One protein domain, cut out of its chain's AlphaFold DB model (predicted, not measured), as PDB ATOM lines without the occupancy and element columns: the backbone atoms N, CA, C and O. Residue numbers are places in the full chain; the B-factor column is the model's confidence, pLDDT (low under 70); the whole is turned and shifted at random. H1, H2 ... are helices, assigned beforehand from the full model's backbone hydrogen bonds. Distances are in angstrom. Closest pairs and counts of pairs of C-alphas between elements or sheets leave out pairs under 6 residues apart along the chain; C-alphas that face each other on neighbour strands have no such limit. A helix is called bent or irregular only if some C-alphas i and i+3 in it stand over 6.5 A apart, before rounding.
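What this domain is: This is residues 560 to 621 and 641 to 711 of the 756 residues of an uncharacterized protein of Peptidiphaga gingivicola (UniProt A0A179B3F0). What is the main picture? Four long helices, H1, H2, H4 and H6, form an up-and-down bundle, each running against the one before it in the chain; H5 packs across one end, and short H3 crosses H4. What is printed? The printed part has 133 residues with six named helices, H1 to H6 in chain order, and no named strand: all helix. How compact is it? It is compact, with a radius of gyration of the C-alphas of 14.2 A and spans of 39 by 31 by 26 A.

How they stand to each other: How does the bundle begin? H1, residues 564 to 582, and H2, residues 589 to 602, form a helical hairpin at a shallow tilt of 12 degrees, their closest C-alphas, Trp 582 and Arg 592, 7.1 A apart. What touches the hub? H4, residues 641 to 660, touches H6, residues 692 to 710, at a shallow tilt of 28 degrees, closest C-alphas Thr 645 and Ser 702, 6.2 A. With parts alone it touches H2, closest C-alphas Gly 600 and Phe 656, 4.6 A; H3, residues 610 to 617, closest Val 613 and Gly 651, 4.9 A; and H5, residues 672 to 683, closest Val 659 and Ala 675, 5.4 A. Are the backbones helical? Every O i to N i+4 pair is within hydrogen-bond range in H2, H3, H4, H5 and H6, and 13 of 15 in H1.

Where its parts are: Where does H1 begin? C-alpha 564 is at (0.153, -24.351, 7.758); H1 is irregular, with C-alphas 566 and 569 7.8 A apart. Which helices are long? H4 measures 28.7 A, H6 27.4 A, ending at C-alpha 710 (6.141, -13.306, 15.015), and H1 23.9 A.

The domain as a whole: Is anything missing? Residues 622 to 640 are not printed; C-alphas 621 and 641 are 12.8 A apart. Which link is long? H4 to H5, 11 residues. Where is confidence low? pLDDT is under 70 at residues 606 to 621, 641 to 644, 665 to 668 and 709 to 711.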
ATOM      1  N   LYS A 560      -0.607 -29.977   5.979       84.75
ATOM      2  CA  LYS A 560      -1.094 -30.489   7.266       84.75
ATOM      3  C   LYS A 560      -1.221 -29.335   8.255       84.75
ATOM      4  O   LYS A 560      -0.478 -28.365   8.179       84.75
ATOM      5  N   ASN A 561      -2.099 -29.463   9.252       77.75
ATOM      6  CA  ASN A 561      -2.296 -28.408  10.259       77.75
ATOM      7  C   ASN A 561      -0.994 -27.963  10.952       77.75
ATOM      8  O   ASN A 561      -0.872 -26.797  11.299       77.75
ATOM      9  N   THR A 562      -0.026 -28.867  11.123       78.12
ATOM     10  CA  THR A 562       1.301 -28.580  11.696       78.12
ATOM     11  C   THR A 562       2.232 -27.802  10.762       78.12
ATOM     12  O   THR A 562       3.226 -27.258  11.219       78.12
ATOM     13  N   GLU A 563       1.936 -27.774   9.463       83.25
ATOM     14  CA  GLU A 563       2.746 -27.165   8.401       83.25
ATOM     15  C   GLU A 563       2.100 -25.877   7.857       83.25
ATOM     16  O   GLU A 563       2.710 -25.176   7.058       83.25
ATOM     17  N   LYS A 564       0.876 -25.525   8.283       81.06
ATOM     18  CA  LYS A 564       0.153 -24.351   7.758       81.06
ATOM     19  C   LYS A 564       0.866 -23.028   8.007       81.06
ATOM     20  O   LYS A 564       0.797 -22.153   7.150       81.06
ATOM     21  N   ASP A 565       1.569 -22.902   9.131       80.94
ATOM     22  CA  ASP A 565       2.368 -21.708   9.419       80.94
ATOM     23  C   ASP A 565       3.511 -21.531   8.390       80.94
ATOM     24  O   ASP A 565       3.827 -20.401   8.044       80.94
ATOM     25  N   LEU A 566       4.051 -22.611   7.794       84.88
ATOM     26  CA  LEU A 566       5.060 -22.531   6.715       84.88
ATOM     27  C   LEU A 566       4.491 -21.992   5.394       84.88
ATOM     28  O   LEU A 566       5.235 -21.559   4.520       84.88
ATOM     29  N   HIS A 567       3.171 -22.049   5.226       88.94
ATOM     30  CA  HIS A 567       2.472 -21.617   4.018       88.94
ATOM     31  C   HIS A 567       1.642 -20.349   4.238       88.94
ATOM     32  O   HIS A 567       0.863 -19.967   3.362       88.94
ATOM     33  N   ILE A 568       1.796 -19.685   5.387       87.06
ATOM     34  CA  ILE A 568       0.951 -18.561   5.795       87.06
ATOM     35  C   ILE A 568       1.011 -17.386   4.814       87.06
ATOM     36  O   ILE A 568      -0.019 -16.776   4.545       87.06
ATOM     37  N   GLU A 569       2.171 -17.119   4.208       88.00
ATOM     38  CA  GLU A 569       2.343 -16.074   3.190       88.00
ATOM     39  C   GLU A 569       1.551 -16.392   1.916       88.00
ATOM     40  O   GLU A 569       0.858 -15.534   1.372       88.00
ATOM     41  N   THR A 570       1.574 -17.654   1.470       92.56
ATOM     42  CA  THR A 570       0.771 -18.101   0.320       92.56
ATOM     43  C   THR A 570      -0.719 -18.052   0.648       92.56
ATOM     44  O   THR A 570      -1.502 -17.556  -0.158       92.56
ATOM     45  N   ILE A 571      -1.121 -18.511   1.838       92.94
ATOM     46  CA  ILE A 571      -2.515 -18.450   2.307       92.94
ATOM     47  C   ILE A 571      -2.997 -16.998   2.334       92.94
ATOM     48  O   ILE A 571      -4.062 -16.698   1.797       92.94
ATOM     49  N   LEU A 572      -2.210 -16.089   2.915       93.00
ATOM     50  CA  LEU A 572      -2.517 -14.663   2.958       93.00
ATOM     51  C   LEU A 572      -2.634 -14.085   1.544       93.00
ATOM     52  O   LEU A 572      -3.625 -13.421   1.245       93.00
ATOM     53  N   GLY A 573      -1.680 -14.389   0.660       94.56
ATOM     54  CA  GLY A 573      -1.704 -13.952  -0.735       94.56
ATOM     55  C   GLY A 573      -2.948 -14.428  -1.490       94.56
ATOM     56  O   GLY A 573      -3.575 -13.639  -2.197       94.56
ATOM     57  N   VAL A 574      -3.362 -15.682  -1.286       95.44
ATOM     58  CA  VAL A 574      -4.599 -16.239  -1.857       95.44
ATOM     59  C   VAL A 574      -5.826 -15.516  -1.304       95.44
ATOM     60  O   VAL A 574      -6.666 -15.090  -2.090       95.44
ATOM     61  N   LEU A 575      -5.936 -15.319   0.015       95.81
ATOM     62  CA  LEU A 575      -7.070 -14.605   0.620       95.81
ATOM     63  C   LEU A 575      -7.185 -13.168   0.105       95.81
ATOM     64  O   LEU A 575      -8.281 -12.703  -0.211       95.81
ATOM     65  N   GLU A 576      -6.059 -12.465  -0.006       95.06
ATOM     66  CA  GLU A 576      -6.024 -11.108  -0.546       95.06
ATOM     67  C   GLU A 576      -6.432 -11.060  -2.018       95.06
ATOM     68  O   GLU A 576      -7.185 -10.161  -2.400       95.06
ATOM     69  N   MET A 577      -5.990 -12.028  -2.826       95.00
ATOM     70  CA  MET A 577      -6.411 -12.123  -4.222       95.00
ATOM     71  C   MET A 577      -7.891 -12.465  -4.356       95.00
ATOM     72  O   MET A 577      -8.588 -11.816  -5.131       95.00
ATOM     73  N   VAL A 578      -8.402 -13.418  -3.573       95.31
ATOM     74  CA  VAL A 578      -9.833 -13.751  -3.556       95.31
ATOM     75  C   VAL A 578     -10.657 -12.527  -3.166       95.31
ATOM     76  O   VAL A 578     -11.663 -12.258  -3.812       95.31
ATOM     77  N   LYS A 579     -10.218 -11.733  -2.183       94.88
ATOM     78  CA  LYS A 579     -10.880 -10.470  -1.816       94.88
ATOM     79  C   LYS A 579     -10.904  -9.459  -2.972       94.88
ATOM     80  O   LYS A 579     -11.918  -8.787  -3.182       94.88
ATOM     81  N   GLU A 580      -9.797  -9.322  -3.703       92.81
ATOM     82  CA  GLU A 580      -9.716  -8.440  -4.875       92.81
ATOM     83  C   GLU A 580     -10.701  -8.892  -5.961       92.81
ATOM     84  O   GLU A 580     -11.506  -8.088  -6.428       92.81
ATOM     85  N   LEU A 581     -10.701 -10.188  -6.292       92.25
ATOM     86  CA  LEU A 581     -11.633 -10.783  -7.253       92.25
ATOM     87  C   LEU A 581     -13.089 -10.623  -6.807       92.25
ATOM     88  O   LEU A 581     -13.942 -10.286  -7.624       92.25
ATOM     89  N   TRP A 582     -13.373 -10.777  -5.511       91.62
ATOM     90  CA  TRP A 582     -14.715 -10.609  -4.943       91.62
ATOM     91  C   TRP A 582     -15.298  -9.220  -5.188       91.62
ATOM     92  O   TRP A 582     -16.511  -9.059  -5.299       91.62
ATOM     93  N   SER A 583     -14.425  -8.213  -5.280       87.12
ATOM     94  CA  SER A 583     -14.812  -6.829  -5.558       87.12
ATOM     95  C   SER A 583     -15.101  -6.579  -7.042       87.12
ATOM     96  O   SER A 583     -15.591  -5.503  -7.386       87.12
ATOM     97  N   SER A 584     -14.819  -7.545  -7.923       85.19
ATOM     98  CA  SER A 584     -15.148  -7.449  -9.341       85.19
ATOM     99  C   SER A 584     -16.641  -7.654  -9.581       85.19
ATOM    100  O   SER A 584     -17.246  -8.631  -9.126       85.19
ATOM    101  N   GLN A 585     -17.231  -6.757 -10.372       75.00
ATOM    102  CA  GLN A 585     -18.618  -6.879 -10.823       75.00
ATOM    103  C   GLN A 585     -18.812  -8.035 -11.816       75.00
ATOM    104  O   GLN A 585     -19.915  -8.558 -11.917       75.00
ATOM    105  N   SER A 586     -17.750  -8.454 -12.513       76.69
ATOM    106  CA  SER A 586     -17.793  -9.561 -13.477       76.69
ATOM    107  C   SER A 586     -17.778 -10.948 -12.828       76.69
ATOM    108  O   SER A 586     -18.032 -11.938 -13.514       76.69
ATOM    109  N   LEU A 587     -17.485 -11.042 -11.524       85.56
ATOM    110  CA  LEU A 587     -17.371 -12.325 -10.838       85.56
ATOM    111  C   LEU A 587     -18.756 -12.952 -10.629       85.56
ATOM    112  O   LEU A 587     -19.585 -12.418  -9.887       85.56
ATOM    113  N   GLY A 588     -18.979 -14.103 -11.265       86.06
ATOM    114  CA  GLY A 588     -20.225 -14.858 -11.175       86.06
ATOM    115  C   GLY A 588     -20.555 -15.336  -9.764       86.06
ATOM    116  O   GLY A 588     -19.668 -15.602  -8.950       86.06
ATOM    117  N   ALA A 589     -21.844 -15.473  -9.461       85.81
ATOM    118  CA  ALA A 589     -22.318 -15.999  -8.188       85.81
ATOM    119  C   ALA A 589     -21.904 -17.468  -7.990       85.81
ATOM    120  O   ALA A 589     -21.541 -17.857  -6.879       85.81
ATOM    121  N   ASP A 590     -21.863 -18.257  -9.064       85.75
ATOM    122  CA  ASP A 590     -21.338 -19.624  -9.061       85.75
ATOM    123  C   ASP A 590     -19.847 -19.664  -8.674       85.75
ATOM    124  O   ASP A 590     -19.428 -20.448  -7.819       85.75
ATOM    125  N   THR A 591     -19.056 -18.754  -9.241       89.19
ATOM    126  CA  THR A 591     -17.620 -18.635  -8.995       89.19
ATOM    127  C   THR A 591     -17.369 -18.170  -7.566       89.19
ATOM    128  O   THR A 591     -16.535 -18.740  -6.865       89.19
ATOM    129  N   ARG A 592     -18.161 -17.213  -7.061       91.00
ATOM    130  CA  ARG A 592     -18.149 -16.820  -5.642       91.00
ATOM    131  C   ARG A 592     -18.421 -18.010  -4.726       91.00
ATOM    132  O   ARG A 592     -17.728 -18.177  -3.724       91.00
ATOM    133  N   VAL A 593     -19.378 -18.874  -5.068       88.25
ATOM    134  CA  VAL A 593     -19.625 -20.102  -4.298       88.25
ATOM    135  C   VAL A 593     -18.403 -21.025  -4.318       88.25
ATOM    136  O   VAL A 593     -17.991 -21.483  -3.252       88.25
ATOM    137  N   ARG A 594     -17.784 -21.272  -5.480       88.19
ATOM    138  CA  ARG A 594     -16.567 -22.105  -5.579       88.19
ATOM    139  C   ARG A 594     -15.423 -21.541  -4.740       88.19
ATOM    140  O   ARG A 594     -14.826 -22.273  -3.957       88.19
ATOM    141  N   LEU A 595     -15.177 -20.237  -4.829       92.19
ATOM    142  CA  LEU A 595     -14.158 -19.548  -4.037       92.19
ATOM    143  C   LEU A 595     -14.444 -19.637  -2.534       92.19
ATOM    144  O   LEU A 595     -13.521 -19.859  -1.748       92.19
ATOM    145  N   ALA A 596     -15.710 -19.530  -2.119       91.81
ATOM    146  CA  ALA A 596     -16.092 -19.729  -0.724       91.81
ATOM    147  C   ALA A 596     -15.825 -21.164  -0.248       91.81
ATOM    148  O   ALA A 596     -15.352 -21.371   0.873       91.81
ATOM    149  N   VAL A 597     -16.069 -22.153  -1.115       89.62
ATOM    150  CA  VAL A 597     -15.735 -23.553  -0.835       89.62
ATOM    151  C   VAL A 597     -14.225 -23.733  -0.669       89.62
ATOM    152  O   VAL A 597     -13.785 -24.263   0.353       89.62
ATOM    153  N   MET A 598     -13.438 -23.232  -1.625       91.25
ATOM    154  CA  MET A 598     -11.975 -23.324  -1.625       91.25
ATOM    155  C   MET A 598     -11.361 -22.660  -0.391       91.25
ATOM    156  O   MET A 598     -10.562 -23.274   0.312       91.25
ATOM    157  N   VAL A 599     -11.753 -21.423  -0.074       93.06
ATOM    158  CA  VAL A 599     -11.236 -20.712   1.105       93.06
ATOM    159  C   VAL A 599     -11.625 -21.436   2.395       93.06
ATOM    160  O   VAL A 599     -10.781 -21.609   3.275       93.06
ATOM    161  N   GLY A 600     -12.870 -21.911   2.512       89.88
ATOM    162  CA  GLY A 600     -13.326 -22.619   3.708       89.88
ATOM    163  C   GLY A 600     -12.603 -23.936   3.976       89.88
ATOM    164  O   GLY A 600     -12.422 -24.312   5.138       89.88
ATOM    165  N   GLU A 601     -12.161 -24.633   2.935       89.50
ATOM    166  CA  GLU A 601     -11.365 -25.858   3.054       89.50
ATOM    167  C   GLU A 601      -9.882 -25.568   3.285       89.50
ATOM    168  O   GLU A 601      -9.288 -26.154   4.191       89.50
ATOM    169  N   MET A 602      -9.304 -24.589   2.582       90.88
ATOM    170  CA  MET A 602      -7.929 -24.133   2.817       90.88
ATOM    171  C   MET A 602      -7.722 -23.703   4.280       90.88
ATOM    172  O   MET A 602      -6.715 -24.031   4.909       90.88
ATOM    173  N   LEU A 603      -8.711 -23.017   4.861       88.69
ATOM    174  CA  LEU A 603      -8.693 -22.525   6.242       88.69
ATOM    175  C   LEU A 603      -9.159 -23.550   7.291       88.69
ATOM    176  O   LEU A 603      -9.229 -23.238   8.482       88.69
ATOM    177  N   LYS A 604      -9.459 -24.788   6.888       81.38
ATOM    178  CA  LYS A 604      -9.879 -25.853   7.807       81.38
ATOM    179  C   LYS A 604      -8.813 -26.126   8.866       81.38
ATOM    180  O   LYS A 604      -7.672 -26.413   8.529       81.38
ATOM    181  N   HIS A 605      -9.177 -26.101  10.139       71.56
ATOM    182  CA  HIS A 605      -8.290 -26.447  11.255       71.56
ATOM    183  C   HIS A 605      -9.055 -27.303  12.279       71.56
ATOM    184  O   HIS A 605     -10.230 -27.624  12.074       71.56
ATOM    185  N   SER A 606      -8.376 -27.729  13.347       54.34
ATOM    186  CA  SER A 606      -8.939 -28.603  14.385       54.34
ATOM    187  C   SER A 606     -10.281 -28.086  14.929       54.34
ATOM    188  O   SER A 606     -10.447 -26.882  15.107       54.34
ATOM    189  N   PRO A 607     -11.243 -28.977  15.235       56.34
ATOM    190  CA  PRO A 607     -12.583 -28.577  15.646       56.34
ATOM    191  C   PRO A 607     -12.554 -27.759  16.943       56.34
ATOM    192  O   PRO A 607     -12.280 -28.275  18.026       56.34
ATOM    193  N   VAL A 608     -12.885 -26.474  16.837       60.16
ATOM    194  CA  VAL A 608     -13.168 -25.610  17.987       60.16
ATOM    195  C   VAL A 608     -14.605 -25.866  18.434       60.16
ATOM    196  O   VAL A 608     -15.512 -26.011  17.614       60.16
ATOM    197  N   SER A 609     -14.849 -25.934  19.746       64.38
ATOM    198  CA  SER A 609     -16.215 -26.122  20.239       64.38
ATOM    199  C   SER A 609     -17.102 -24.934  19.840       64.38
ATOM    200  O   SER A 609     -16.710 -23.779  20.003       64.38
ATOM    201  N   LYS A 610     -18.325 -25.203  19.356       64.81
ATOM    202  CA  LYS A 610     -19.266 -24.161  18.888       64.81
ATOM    203  C   LYS A 610     -19.475 -23.047  19.925       64.81
ATOM    204  O   LYS A 610     -19.417 -21.877  19.582       64.81
ATOM    205  N   LYS A 611     -19.611 -23.416  21.209       65.94
ATOM    206  CA  LYS A 611     -19.739 -22.461  22.326       65.94
ATOM    207  C   LYS A 611     -18.514 -21.551  22.485       65.94
ATOM    208  O   LYS A 611     -18.659 -20.402  22.879       65.94
ATOM    209  N   LYS A 612     -17.311 -22.061  22.202       64.62
ATOM    210  CA  LYS A 612     -16.059 -21.300  22.276       64.62
ATOM    211  C   LYS A 612     -15.909 -20.361  21.077       64.62
ATOM    212  O   LYS A 612     -15.459 -19.242  21.272       64.62
ATOM    213  N   VAL A 613     -16.352 -20.778  19.889       65.69
ATOM    214  CA  VAL A 613     -16.417 -19.931  18.681       65.69
ATOM    215  C   VAL A 613     -17.322 -18.720  18.916       65.69
ATOM    216  O   VAL A 613     -16.862 -17.590  18.785       65.69
ATOM    217  N   ASP A 614     -18.566 -18.944  19.358       66.88
ATOM    218  CA  ASP A 614     -19.525 -17.854  19.589       66.88
ATOM    219  C   ASP A 614     -19.049 -16.905  20.708       66.88
ATOM    220  O   ASP A 614     -19.242 -15.697  20.620       66.88
ATOM    221  N   ALA A 615     -18.391 -17.423  21.753       67.50
ATOM    222  CA  ALA A 615     -17.850 -16.603  22.841       67.50
ATOM    223  C   ALA A 615     -16.638 -15.747  22.428       67.50
ATOM    224  O   ALA A 615     -16.447 -14.663  22.974       67.50
ATOM    225  N   ILE A 616     -15.809 -16.228  21.494       67.88
ATOM    226  CA  ILE A 616     -14.655 -15.479  20.973       67.88
ATOM    227  C   ILE A 616     -15.126 -14.383  20.018       67.88
ATOM    228  O   ILE A 616     -14.701 -13.241  20.159       67.88
ATOM    229  N   LEU A 617     -16.027 -14.715  19.091       68.75
ATOM    230  CA  LEU A 617     -16.505 -13.787  18.063       68.75
ATOM    231  C   LEU A 617     -17.448 -12.708  18.615       68.75
ATOM    232  O   LEU A 617     -17.498 -11.615  18.068       68.75
ATOM    233  N   ASN A 618     -18.166 -12.986  19.710       67.88
ATOM    234  CA  ASN A 618     -18.992 -11.994  20.411       67.88
ATOM    235  C   ASN A 618     -18.227 -11.199  21.474       67.88
ATOM    236  O   ASN A 618     -18.837 -10.454  22.250       67.88
ATOM    237  N   ARG A 619     -16.905 -11.369  21.578       63.81
ATOM    238  CA  ARG A 619     -16.118 -10.545  22.490       63.81
ATOM    239  C   ARG A 619     -16.145  -9.107  21.965       63.81
ATOM    240  O   ARG A 619     -15.780  -8.903  20.812       63.81
ATOM    241  N   PRO A 620     -16.532  -8.108  22.778       50.50
ATOM    242  CA  PRO A 620     -16.437  -6.722  22.348       50.50
ATOM    243  C   PRO A 620     -14.984  -6.432  21.963       50.50
ATOM    244  O   PRO A 620     -14.074  -6.643  22.774       50.50
ATOM    245  N   LEU A 621     -14.780  -5.998  20.714       43.22
ATOM    246  CA  LEU A 621     -13.518  -5.432  20.250       43.22
ATOM    247  C   LEU A 621     -13.114  -4.385  21.287       43.22
ATOM    248  O   LEU A 621     -13.908  -3.500  21.609       43.22
ATOM    249  N   LEU A 641      -1.236 -10.858  23.411       63.81
ATOM    250  CA  LEU A 641      -1.910 -10.462  22.167       63.81
ATOM    251  C   LEU A 641      -1.931 -11.614  21.142       63.81
ATOM    252  O   LEU A 641      -2.893 -11.762  20.390       63.81
ATOM    253  N   ASP A 642      -0.906 -12.463  21.167       64.31
ATOM    254  CA  ASP A 642      -0.771 -13.634  20.302       64.31
ATOM    255  C   ASP A 642      -1.804 -14.736  20.614       64.31
ATOM    256  O   ASP A 642      -2.472 -15.244  19.709       64.31
ATOM    257  N   GLU A 643      -2.049 -15.043  21.896       65.19
ATOM    258  CA  GLU A 643      -3.097 -15.996  22.301       65.19
ATOM    259  C   GLU A 643      -4.496 -15.523  21.873       65.19
ATOM    260  O   GLU A 643      -5.338 -16.328  21.465       65.19
ATOM    261  N   LEU A 644      -4.747 -14.215  21.954       65.44
ATOM    262  CA  LEU A 644      -6.015 -13.600  21.554       65.44
ATOM    263  C   LEU A 644      -6.223 -13.652  20.043       65.44
ATOM    264  O   LEU A 644      -7.279 -14.098  19.592       65.44
ATOM    265  N   THR A 645      -5.208 -13.255  19.279       72.00
ATOM    266  CA  THR A 645      -5.239 -13.262  17.809       72.00
ATOM    267  C   THR A 645      -5.381 -14.690  17.283       72.00
ATOM    268  O   THR A 645      -6.187 -14.961  16.398       72.00
ATOM    269  N   SER A 646      -4.683 -15.647  17.898       73.62
ATOM    270  CA  SER A 646      -4.809 -17.072  17.576       73.62
ATOM    271  C   SER A 646      -6.221 -17.608  17.825       73.62
ATOM    272  O   SER A 646      -6.747 -18.393  17.036       73.62
ATOM    273  N   LEU A 647      -6.871 -17.201  18.919       73.19
ATOM    274  CA  LEU A 647      -8.253 -17.590  19.209       73.19
ATOM    275  C   LEU A 647      -9.248 -16.966  18.224       73.19
ATOM    276  O   LEU A 647     -10.164 -17.665  17.792       73.19
ATOM    277  N   GLU A 648      -9.061 -15.698  17.857       80.56
ATOM    278  CA  GLU A 648      -9.874 -15.017  16.842       80.56
ATOM    279  C   GLU A 648      -9.751 -15.705  15.477       80.56
ATOM    280  O   GLU A 648     -10.772 -16.088  14.905       80.56
ATOM    281  N   ILE A 649      -8.524 -15.971  15.009       82.81
ATOM    282  CA  ILE A 649      -8.255 -16.707  13.761       82.81
ATOM    283  C   ILE A 649      -8.986 -18.052  13.761       82.81
ATOM    284  O   ILE A 649      -9.708 -18.360  12.814       82.81
ATOM    285  N   ASN A 650      -8.881 -18.827  14.844       81.50
ATOM    286  CA  ASN A 650      -9.583 -20.108  14.971       81.50
ATOM    287  C   ASN A 650     -11.121 -19.941  14.914       81.50
ATOM    288  O   ASN A 650     -11.836 -20.749  14.314       81.50
ATOM    289  N   GLY A 651     -11.658 -18.875  15.517       80.44
ATOM    290  CA  GLY A 651     -13.078 -18.524  15.428       80.44
ATOM    291  C   GLY A 651     -13.519 -18.216  13.994       80.44
ATOM    292  O   GLY A 651     -14.503 -18.787  13.516       80.44
ATOM    293  N   LEU A 652     -12.763 -17.377  13.283       87.88
ATOM    294  CA  LEU A 652     -13.028 -16.988  11.893       87.88
ATOM    295  C   LEU A 652     -12.926 -18.179  10.936       87.88
ATOM    296  O   LEU A 652     -13.815 -18.396  10.115       87.88
ATOM    297  N   GLN A 653     -11.905 -19.023  11.089       86.88
ATOM    298  CA  GLN A 653     -11.764 -20.260  10.320       86.88
ATOM    299  C   GLN A 653     -12.983 -21.191  10.496       86.88
ATOM    300  O   GLN A 653     -13.407 -21.854   9.546       86.88
ATOM    301  N   CYS A 654     -13.596 -21.224  11.687       82.88
ATOM    302  CA  CYS A 654     -14.846 -21.956  11.902       82.88
ATOM    303  C   CYS A 654     -16.030 -21.322  11.153       82.88
ATOM    304  O   CYS A 654     -16.850 -22.055  10.592       82.88
ATOM    305  N   LEU A 655     -16.120 -19.989  11.082       85.69
ATOM    306  CA  LEU A 655     -17.148 -19.318  10.276       85.69
ATOM    307  C   LEU A 655     -17.027 -19.676   8.796       85.69
ATOM    308  O   LEU A 655     -18.030 -20.055   8.198       85.69
ATOM    309  N   PHE A 656     -15.821 -19.657   8.223       90.00
ATOM    310  CA  PHE A 656     -15.619 -20.070   6.831       90.00
ATOM    311  C   PHE A 656     -16.075 -21.514   6.576       90.00
ATOM    312  O   PHE A 656     -16.751 -21.781   5.585       90.00
ATOM    313  N   GLN A 657     -15.786 -22.445   7.492       84.94
ATOM    314  CA  GLN A 657     -16.282 -23.827   7.418       84.94
ATOM    315  C   GLN A 657     -17.818 -23.904   7.448       84.94
ATOM    316  O   GLN A 657     -18.421 -24.733   6.765       84.94
ATOM    317  N   LEU A 658     -18.469 -23.066   8.255       82.75
ATOM    318  CA  LEU A 658     -19.927 -23.029   8.345       82.75
ATOM    319  C   LEU A 658     -20.561 -22.411   7.097       82.75
ATOM    320  O   LEU A 658     -21.567 -22.942   6.629       82.75
ATOM    321  N   VAL A 659     -19.967 -21.350   6.544       86.19
ATOM    322  CA  VAL A 659     -20.377 -20.750   5.264       86.19
ATOM    323  C   VAL A 659     -20.259 -21.787   4.152       86.19
ATOM    324  O   VAL A 659     -21.237 -22.048   3.457       86.19
ATOM    325  N   ARG A 660     -19.110 -22.469   4.055       85.88
ATOM    326  CA  ARG A 660     -18.856 -23.559   3.097       85.88
ATOM    327  C   ARG A 660     -19.950 -24.625   3.108       85.88
ATOM    328  O   ARG A 660     -20.312 -25.146   2.066       85.88
ATOM    329  N   ASN A 661     -20.493 -24.968   4.274       79.81
ATOM    330  CA  ASN A 661     -21.544 -25.984   4.395       79.81
ATOM    331  C   ASN A 661     -22.948 -25.491   4.014       79.81
ATOM    332  O   ASN A 661     -23.886 -26.277   4.050       79.81
ATOM    333  N   ARG A 662     -23.120 -24.209   3.689       79.56
ATOM    334  CA  ARG A 662     -24.428 -23.600   3.408       79.56
ATOM    335  C   ARG A 662     -24.613 -23.173   1.960       79.56
ATOM    336  O   ARG A 662     -25.724 -22.816   1.587       79.56
ATOM    337  N   VAL A 663     -23.555 -23.198   1.158       81.38
ATOM    338  CA  VAL A 663     -23.612 -22.715  -0.222       81.38
ATOM    339  C   VAL A 663     -24.122 -23.768  -1.216       81.38
ATOM    340  O   VAL A 663     -23.946 -24.968  -0.981       81.38
ATOM    341  N   ALA A 664     -24.700 -23.298  -2.330       71.00
ATOM    342  CA  ALA A 664     -25.418 -24.074  -3.357       71.00
ATOM    343  C   ALA A 664     -24.672 -25.287  -3.959       71.00
ATOM    344  O   ALA A 664     -25.298 -26.278  -4.321       71.00
ATOM    345  N   PHE A 665     -23.336 -25.257  -4.053       68.25
ATOM    346  CA  PHE A 665     -22.541 -26.383  -4.582       68.25
ATOM    347  C   PHE A 665     -22.008 -27.350  -3.520       68.25
ATOM    348  O   PHE A 665     -21.298 -28.304  -3.843       68.25
ATOM    349  N   ALA A 666     -22.304 -27.096  -2.248       67.31
ATOM    350  CA  ALA A 666     -21.857 -27.933  -1.150       67.31
ATOM    351  C   ALA A 666     -23.028 -28.711  -0.545       67.31
ATOM    352  O   ALA A 666     -23.294 -29.849  -0.916       67.31
ATOM    353  N   HIS A 667     -23.679 -28.114   0.442       63.97
ATOM    354  CA  HIS A 667     -24.608 -28.779   1.353       63.97
ATOM    355  C   HIS A 667     -25.862 -27.930   1.613       63.97
ATOM    356  O   HIS A 667     -26.772 -28.373   2.308       63.97
ATOM    357  N   GLY A 668     -25.915 -26.710   1.075       62.56
ATOM    358  CA  GLY A 668     -27.040 -25.801   1.263       62.56
ATOM    359  C   GLY A 668     -27.472 -25.154  -0.043       62.56
ATOM    360  O   GLY A 668     -27.126 -25.628  -1.118       62.56
ATOM    361  N   GLU A 669     -28.238 -24.076   0.072       71.00
ATOM    362  CA  GLU A 669     -28.928 -23.399  -1.036       71.00
ATOM    363  C   GLU A 669     -28.523 -21.923  -1.178       71.00
ATOM    364  O   GLU A 669     -28.996 -21.218  -2.062       71.00
ATOM    365  N   PHE A 670     -27.642 -21.432  -0.304       77.50
ATOM    366  CA  PHE A 670     -27.322 -20.012  -0.240       77.50
ATOM    367  C   PHE A 670     -26.231 -19.602  -1.238       77.50
ATOM    368  O   PHE A 670     -25.333 -20.373  -1.592       77.50
ATOM    369  N   THR A 671     -26.238 -18.321  -1.601       86.38
ATOM    370  CA  THR A 671     -25.027 -17.638  -2.066       86.38
ATOM    371  C   THR A 671     -24.021 -17.521  -0.912       86.38
ATOM    372  O   THR A 671     -24.385 -17.657   0.259       86.38
ATOM    373  N   ALA A 672     -22.748 -17.246  -1.204       88.50
ATOM    374  CA  ALA A 672     -21.742 -17.054  -0.155       88.50
ATOM    375  C   ALA A 672     -22.113 -15.915   0.819       88.50
ATOM    376  O   ALA A 672     -22.053 -16.105   2.033       88.50
ATOM    377  N   ASP A 673     -22.592 -14.776   0.307       90.38
ATOM    378  CA  ASP A 673     -23.046 -13.658   1.145       90.38
ATOM    379  C   ASP A 673     -24.329 -14.009   1.911       90.38
ATOM    380  O   ASP A 673     -24.441 -13.729   3.104       90.38
ATOM    381  N   GLY A 674     -25.282 -14.695   1.269       88.19
ATOM    382  CA  GLY A 674     -26.501 -15.173   1.929       88.19
ATOM    383  C   GLY A 674     -26.205 -16.126   3.090       88.19
ATOM    384  O   GLY A 674     -26.814 -16.015   4.156       88.19
ATOM    385  N   ALA A 675     -25.216 -17.008   2.927       87.50
ATOM    386  CA  ALA A 675     -24.763 -17.917   3.973       87.50
ATOM    387  C   ALA A 675     -24.157 -17.166   5.169       87.50
ATOM    388  O   ALA A 675     -24.429 -17.539   6.314       87.50
ATOM    389  N   VAL A 676     -23.383 -16.100   4.926       90.56
ATOM    390  CA  VAL A 676     -22.852 -15.231   5.990       90.56
ATOM    391  C   VAL A 676     -23.991 -14.529   6.724       90.56
ATOM    392  O   VAL A 676     -24.082 -14.659   7.944       90.56
ATOM    393  N   LYS A 677     -24.920 -13.883   6.007       90.25
ATOM    394  CA  LYS A 677     -26.083 -13.199   6.609       90.25
ATOM    395  C   LYS A 677     -26.918 -14.129   7.479       90.25
ATOM    396  O   LYS A 677     -27.278 -13.779   8.606       90.25
ATOM    397  N   ALA A 678     -27.196 -15.334   6.980       85.88
ATOM    398  CA  ALA A 678     -27.918 -16.354   7.727       85.88
ATOM    399  C   ALA A 678     -27.169 -16.745   9.012       85.88
ATOM    400  O   ALA A 678     -27.762 -16.773  10.091       85.88
ATOM    401  N   LEU A 679     -25.853 -16.973   8.925       84.50
ATOM    402  CA  LEU A 679     -25.024 -17.323  10.081       84.50
ATOM    403  C   LEU A 679     -24.962 -16.207  11.127       84.50
ATOM    404  O   LEU A 679     -25.107 -16.506  12.314       84.50
ATOM    405  N   MET A 680     -24.790 -14.950  10.705       84.81
ATOM    406  CA  MET A 680     -24.765 -13.804  11.618       84.81
ATOM    407  C   MET A 680     -26.072 -13.705  12.408       84.81
ATOM    408  O   MET A 680     -26.050 -13.583  13.635       84.81
ATOM    409  N   LYS A 681     -27.215 -13.851  11.724       84.69
ATOM    410  CA  LYS A 681     -28.546 -13.799  12.343       84.69
ATOM    411  C   LYS A 681     -28.798 -14.967  13.296       84.69
ATOM    412  O   LYS A 681     -29.245 -14.754  14.422       84.69
ATOM    413  N   GLU A 682     -28.522 -16.198  12.867       81.50
ATOM    414  CA  GLU A 682     -28.785 -17.406  13.659       81.50
ATOM    415  C   GLU A 682     -27.931 -17.484  14.925       81.50
ATOM    416  O   GLU A 682     -28.419 -17.880  15.984       81.50
ATOM    417  N   ARG A 683     -26.657 -17.092  14.826       77.06
ATOM    418  CA  ARG A 683     -25.703 -17.141  15.942       77.06
ATOM    419  C   ARG A 683     -25.653 -15.859  16.764       77.06
ATOM    420  O   ARG A 683     -24.944 -15.825  17.768       77.06
ATOM    421  N   ARG A 684     -26.421 -14.833  16.374       77.44
ATOM    422  CA  ARG A 684     -26.451 -13.505  17.009       77.44
ATOM    423  C   ARG A 684     -25.049 -12.899  17.127       77.44
ATOM    424  O   ARG A 684     -24.690 -12.383  18.183       77.44
ATOM    425  N   LEU A 685     -24.260 -13.021  16.062       77.06
ATOM    426  CA  LEU A 685     -22.902 -12.486  16.017       77.06
ATOM    427  C   LEU A 685     -22.958 -10.970  15.814       77.06
ATOM    428  O   LEU A 685     -23.624 -10.499  14.896       77.06
ATOM    429  N   ALA A 686     -22.264 -10.220  16.669       74.25
ATOM    430  CA  ALA A 686     -22.185  -8.759  16.605       74.25
ATOM    431  C   ALA A 686     -20.898  -8.292  15.898       74.25
ATOM    432  O   ALA A 686     -20.121  -7.519  16.455       74.25
ATOM    433  N   LEU A 687     -20.656  -8.817  14.695       77.69
ATOM    434  CA  LEU A 687     -19.544  -8.401  13.839       77.69
ATOM    435  C   LEU A 687     -19.958  -7.178  13.007       77.69
ATOM    436  O   LEU A 687     -21.142  -6.941  12.774       77.69
ATOM    437  N   ASP A 688     -18.982  -6.388  12.580       82.69
ATOM    438  CA  ASP A 688     -19.154  -5.136  11.830       82.69
ATOM    439  C   ASP A 688     -19.426  -5.338  10.328       82.69
ATOM    440  O   ASP A 688     -19.543  -4.368   9.582       82.69
ATOM    441  N   PHE A 689     -19.580  -6.589   9.894       85.50
ATOM    442  CA  PHE A 689     -19.876  -6.978   8.519       85.50
ATOM    443  C   PHE A 689     -20.999  -8.019   8.449       85.50
ATOM    444  O   PHE A 689     -21.202  -8.810   9.374       85.50
ATOM    445  N   ASP A 690     -21.703  -8.058   7.315       87.00
ATOM    446  CA  ASP A 690     -22.766  -9.028   7.029       87.00
ATOM    447  C   ASP A 690     -22.565  -9.791   5.706       87.00
ATOM    448  O   ASP A 690     -23.448 -10.538   5.296       87.00
ATOM    449  N   ASP A 691     -21.413  -9.658   5.046       91.44
ATOM    450  CA  ASP A 691     -21.108 -10.292   3.761       91.44
ATOM    451  C   ASP A 691     -19.800 -11.109   3.793       91.44
ATOM    452  O   ASP A 691     -19.044 -11.117   4.771       91.44
ATOM    453  N   TYR A 692     -19.536 -11.868   2.724       93.81
ATOM    454  CA  TYR A 692     -18.348 -12.720   2.649       93.81
ATOM    455  C   TYR A 692     -17.055 -11.913   2.507       93.81
ATOM    456  O   TYR A 692     -16.002 -12.328   2.996       93.81
ATOM    457  N   LYS A 693     -17.126 -10.736   1.879       94.25
ATOM    458  CA  LYS A 693     -15.975  -9.845   1.729       94.25
ATOM    459  C   LYS A 693     -15.492  -9.316   3.079       94.25
ATOM    460  O   LYS A 693     -14.293  -9.389   3.341       94.25
ATOM    461  N   GLY A 694     -16.391  -8.856   3.947       92.94
ATOM    462  CA  GLY A 694     -16.039  -8.434   5.303       92.94
ATOM    463  C   GLY A 694     -15.442  -9.577   6.127       92.94
ATOM    464  O   GLY A 694     -14.453  -9.384   6.835       92.94
ATOM    465  N   LEU A 695     -15.941 -10.808   5.941       93.25
ATOM    466  CA  LEU A 695     -15.353 -11.997   6.567       93.25
ATOM    467  C   LEU A 695     -13.902 -12.246   6.108       93.25
ATOM    468  O   LEU A 695     -13.037 -12.561   6.932       93.25
ATOM    469  N   LEU A 696     -13.614 -12.082   4.811       95.19
ATOM    470  CA  LEU A 696     -12.248 -12.141   4.270       95.19
ATOM    471  C   LEU A 696     -11.364 -11.032   4.846       95.19
ATOM    472  O   LEU A 696     -10.237 -11.306   5.253       95.19
ATOM    473  N   GLU A 697     -11.859  -9.795   4.892       94.50
ATOM    474  CA  GLU A 697     -11.124  -8.638   5.415       94.50
ATOM    475  C   GLU A 697     -10.708  -8.842   6.867       94.50
ATOM    476  O   GLU A 697      -9.530  -8.661   7.187       94.50
ATOM    477  N   LYS A 698     -11.631  -9.323   7.704       91.25
ATOM    478  CA  LYS A 698     -11.348  -9.617   9.106       91.25
ATOM    479  C   LYS A 698     -10.283 -10.701   9.268       91.25
ATOM    480  O   LYS A 698      -9.356 -10.546  10.053       91.25
ATOM    481  N   MET A 699     -10.364 -11.777   8.485       92.06
ATOM    482  CA  MET A 699      -9.368 -12.854   8.520       92.06
ATOM    483  C   MET A 699      -7.979 -12.386   8.077       92.06
ATOM    484  O   MET A 699      -6.979 -12.728   8.709       92.06
ATOM    485  N   ILE A 700      -7.912 -11.597   7.002       92.94
ATOM    486  CA  ILE A 700      -6.665 -11.012   6.495       92.94
ATOM    487  C   ILE A 700      -6.037 -10.107   7.560       92.94
ATOM    488  O   ILE A 700      -4.830 -10.186   7.792       92.94
ATOM    489  N   GLU A 701      -6.839  -9.269   8.220       91.19
ATOM    490  CA  GLU A 701      -6.388  -8.410   9.318       91.19
ATOM    491  C   GLU A 701      -5.791  -9.239  10.465       91.19
ATOM    492  O   GLU A 701      -4.640  -9.010  10.847       91.19
ATOM    493  N   SER A 702      -6.516 -10.248  10.959       87.81
ATOM    494  CA  SER A 702      -6.044 -11.091  12.065       87.81
ATOM    495  C   SER A 702      -4.764 -11.864  11.711       87.81
ATOM    496  O   SER A 702      -3.853 -11.940  12.536       87.81
ATOM    497  N   ILE A 703      -4.629 -12.389  10.481       88.00
ATOM    498  CA  ILE A 703      -3.380 -13.039  10.028       88.00
ATOM    499  C   ILE A 703      -2.215 -12.039  10.016       88.00
ATOM    500  O   ILE A 703      -1.133 -12.360  10.502       88.00
ATOM    501  N   LYS A 704      -2.418 -10.819   9.502       88.69
ATOM    502  CA  LYS A 704      -1.363  -9.790   9.471       88.69
ATOM    503  C   LYS A 704      -0.910  -9.373  10.865       88.69
ATOM    504  O   LYS A 704       0.279  -9.147  11.066       88.69
ATOM    505  N   ILE A 705      -1.834  -9.277  11.822       85.69
ATOM    506  CA  ILE A 705      -1.502  -8.998  13.228       85.69
ATOM    507  C   ILE A 705      -0.630 -10.123  13.797       85.69
ATOM    508  O   ILE A 705       0.392  -9.836  14.416       85.69
ATOM    509  N   ARG A 706      -0.987 -11.389  13.539       80.75
ATOM    510  CA  ARG A 706      -0.191 -12.556  13.956       80.75
ATOM    511  C   ARG A 706       1.215 -12.533  13.354       80.75
ATOM    512  O   ARG A 706       2.172 -12.737  14.087       80.75
ATOM    513  N   LEU A 707       1.348 -12.237  12.060       81.62
ATOM    514  CA  LEU A 707       2.655 -12.158  11.392       81.62
ATOM    515  C   LEU A 707       3.549 -11.069  11.993       81.62
ATOM    516  O   LEU A 707       4.692 -11.345  12.330       81.62
ATOM    517  N   LYS A 708       3.006  -9.872  12.247       79.69
ATOM    518  CA  LYS A 708       3.749  -8.792  12.925       79.69
ATOM    519  C   LYS A 708       4.176  -9.146  14.353       79.69
ATOM    520  O   LYS A 708       5.141  -8.584  14.852       79.69
ATOM    521  N   GLY A 709       3.443 -10.033  15.028       64.81
ATOM    522  CA  GLY A 709       3.797 -10.532  16.359       64.81
ATOM    523  C   GLY A 709       4.882 -11.616  16.357       64.81
ATOM    524  O   GLY A 709       5.473 -11.862  17.407       64.81
ATOM    525  N   LEU A 710       5.137 -12.253  15.206       61.34
ATOM    526  CA  LEU A 710       6.141 -13.306  15.015       61.34
ATOM    527  C   LEU A 710       7.517 -12.771  14.576       61.34
ATOM    528  O   LEU A 710       8.471 -13.543  14.617       61.34
ATOM    529  N   ASP A 711       7.633 -11.473  14.267       49.38
ATOM    530  CA  ASP A 711       8.902 -10.756  14.057       49.38
ATOM    531  C   ASP A 711       9.362  -9.997  15.327       49.38
ATOM    532  O   ASP A 711       9.239  -8.770  15.405       49.38
TER     533      ASP A 711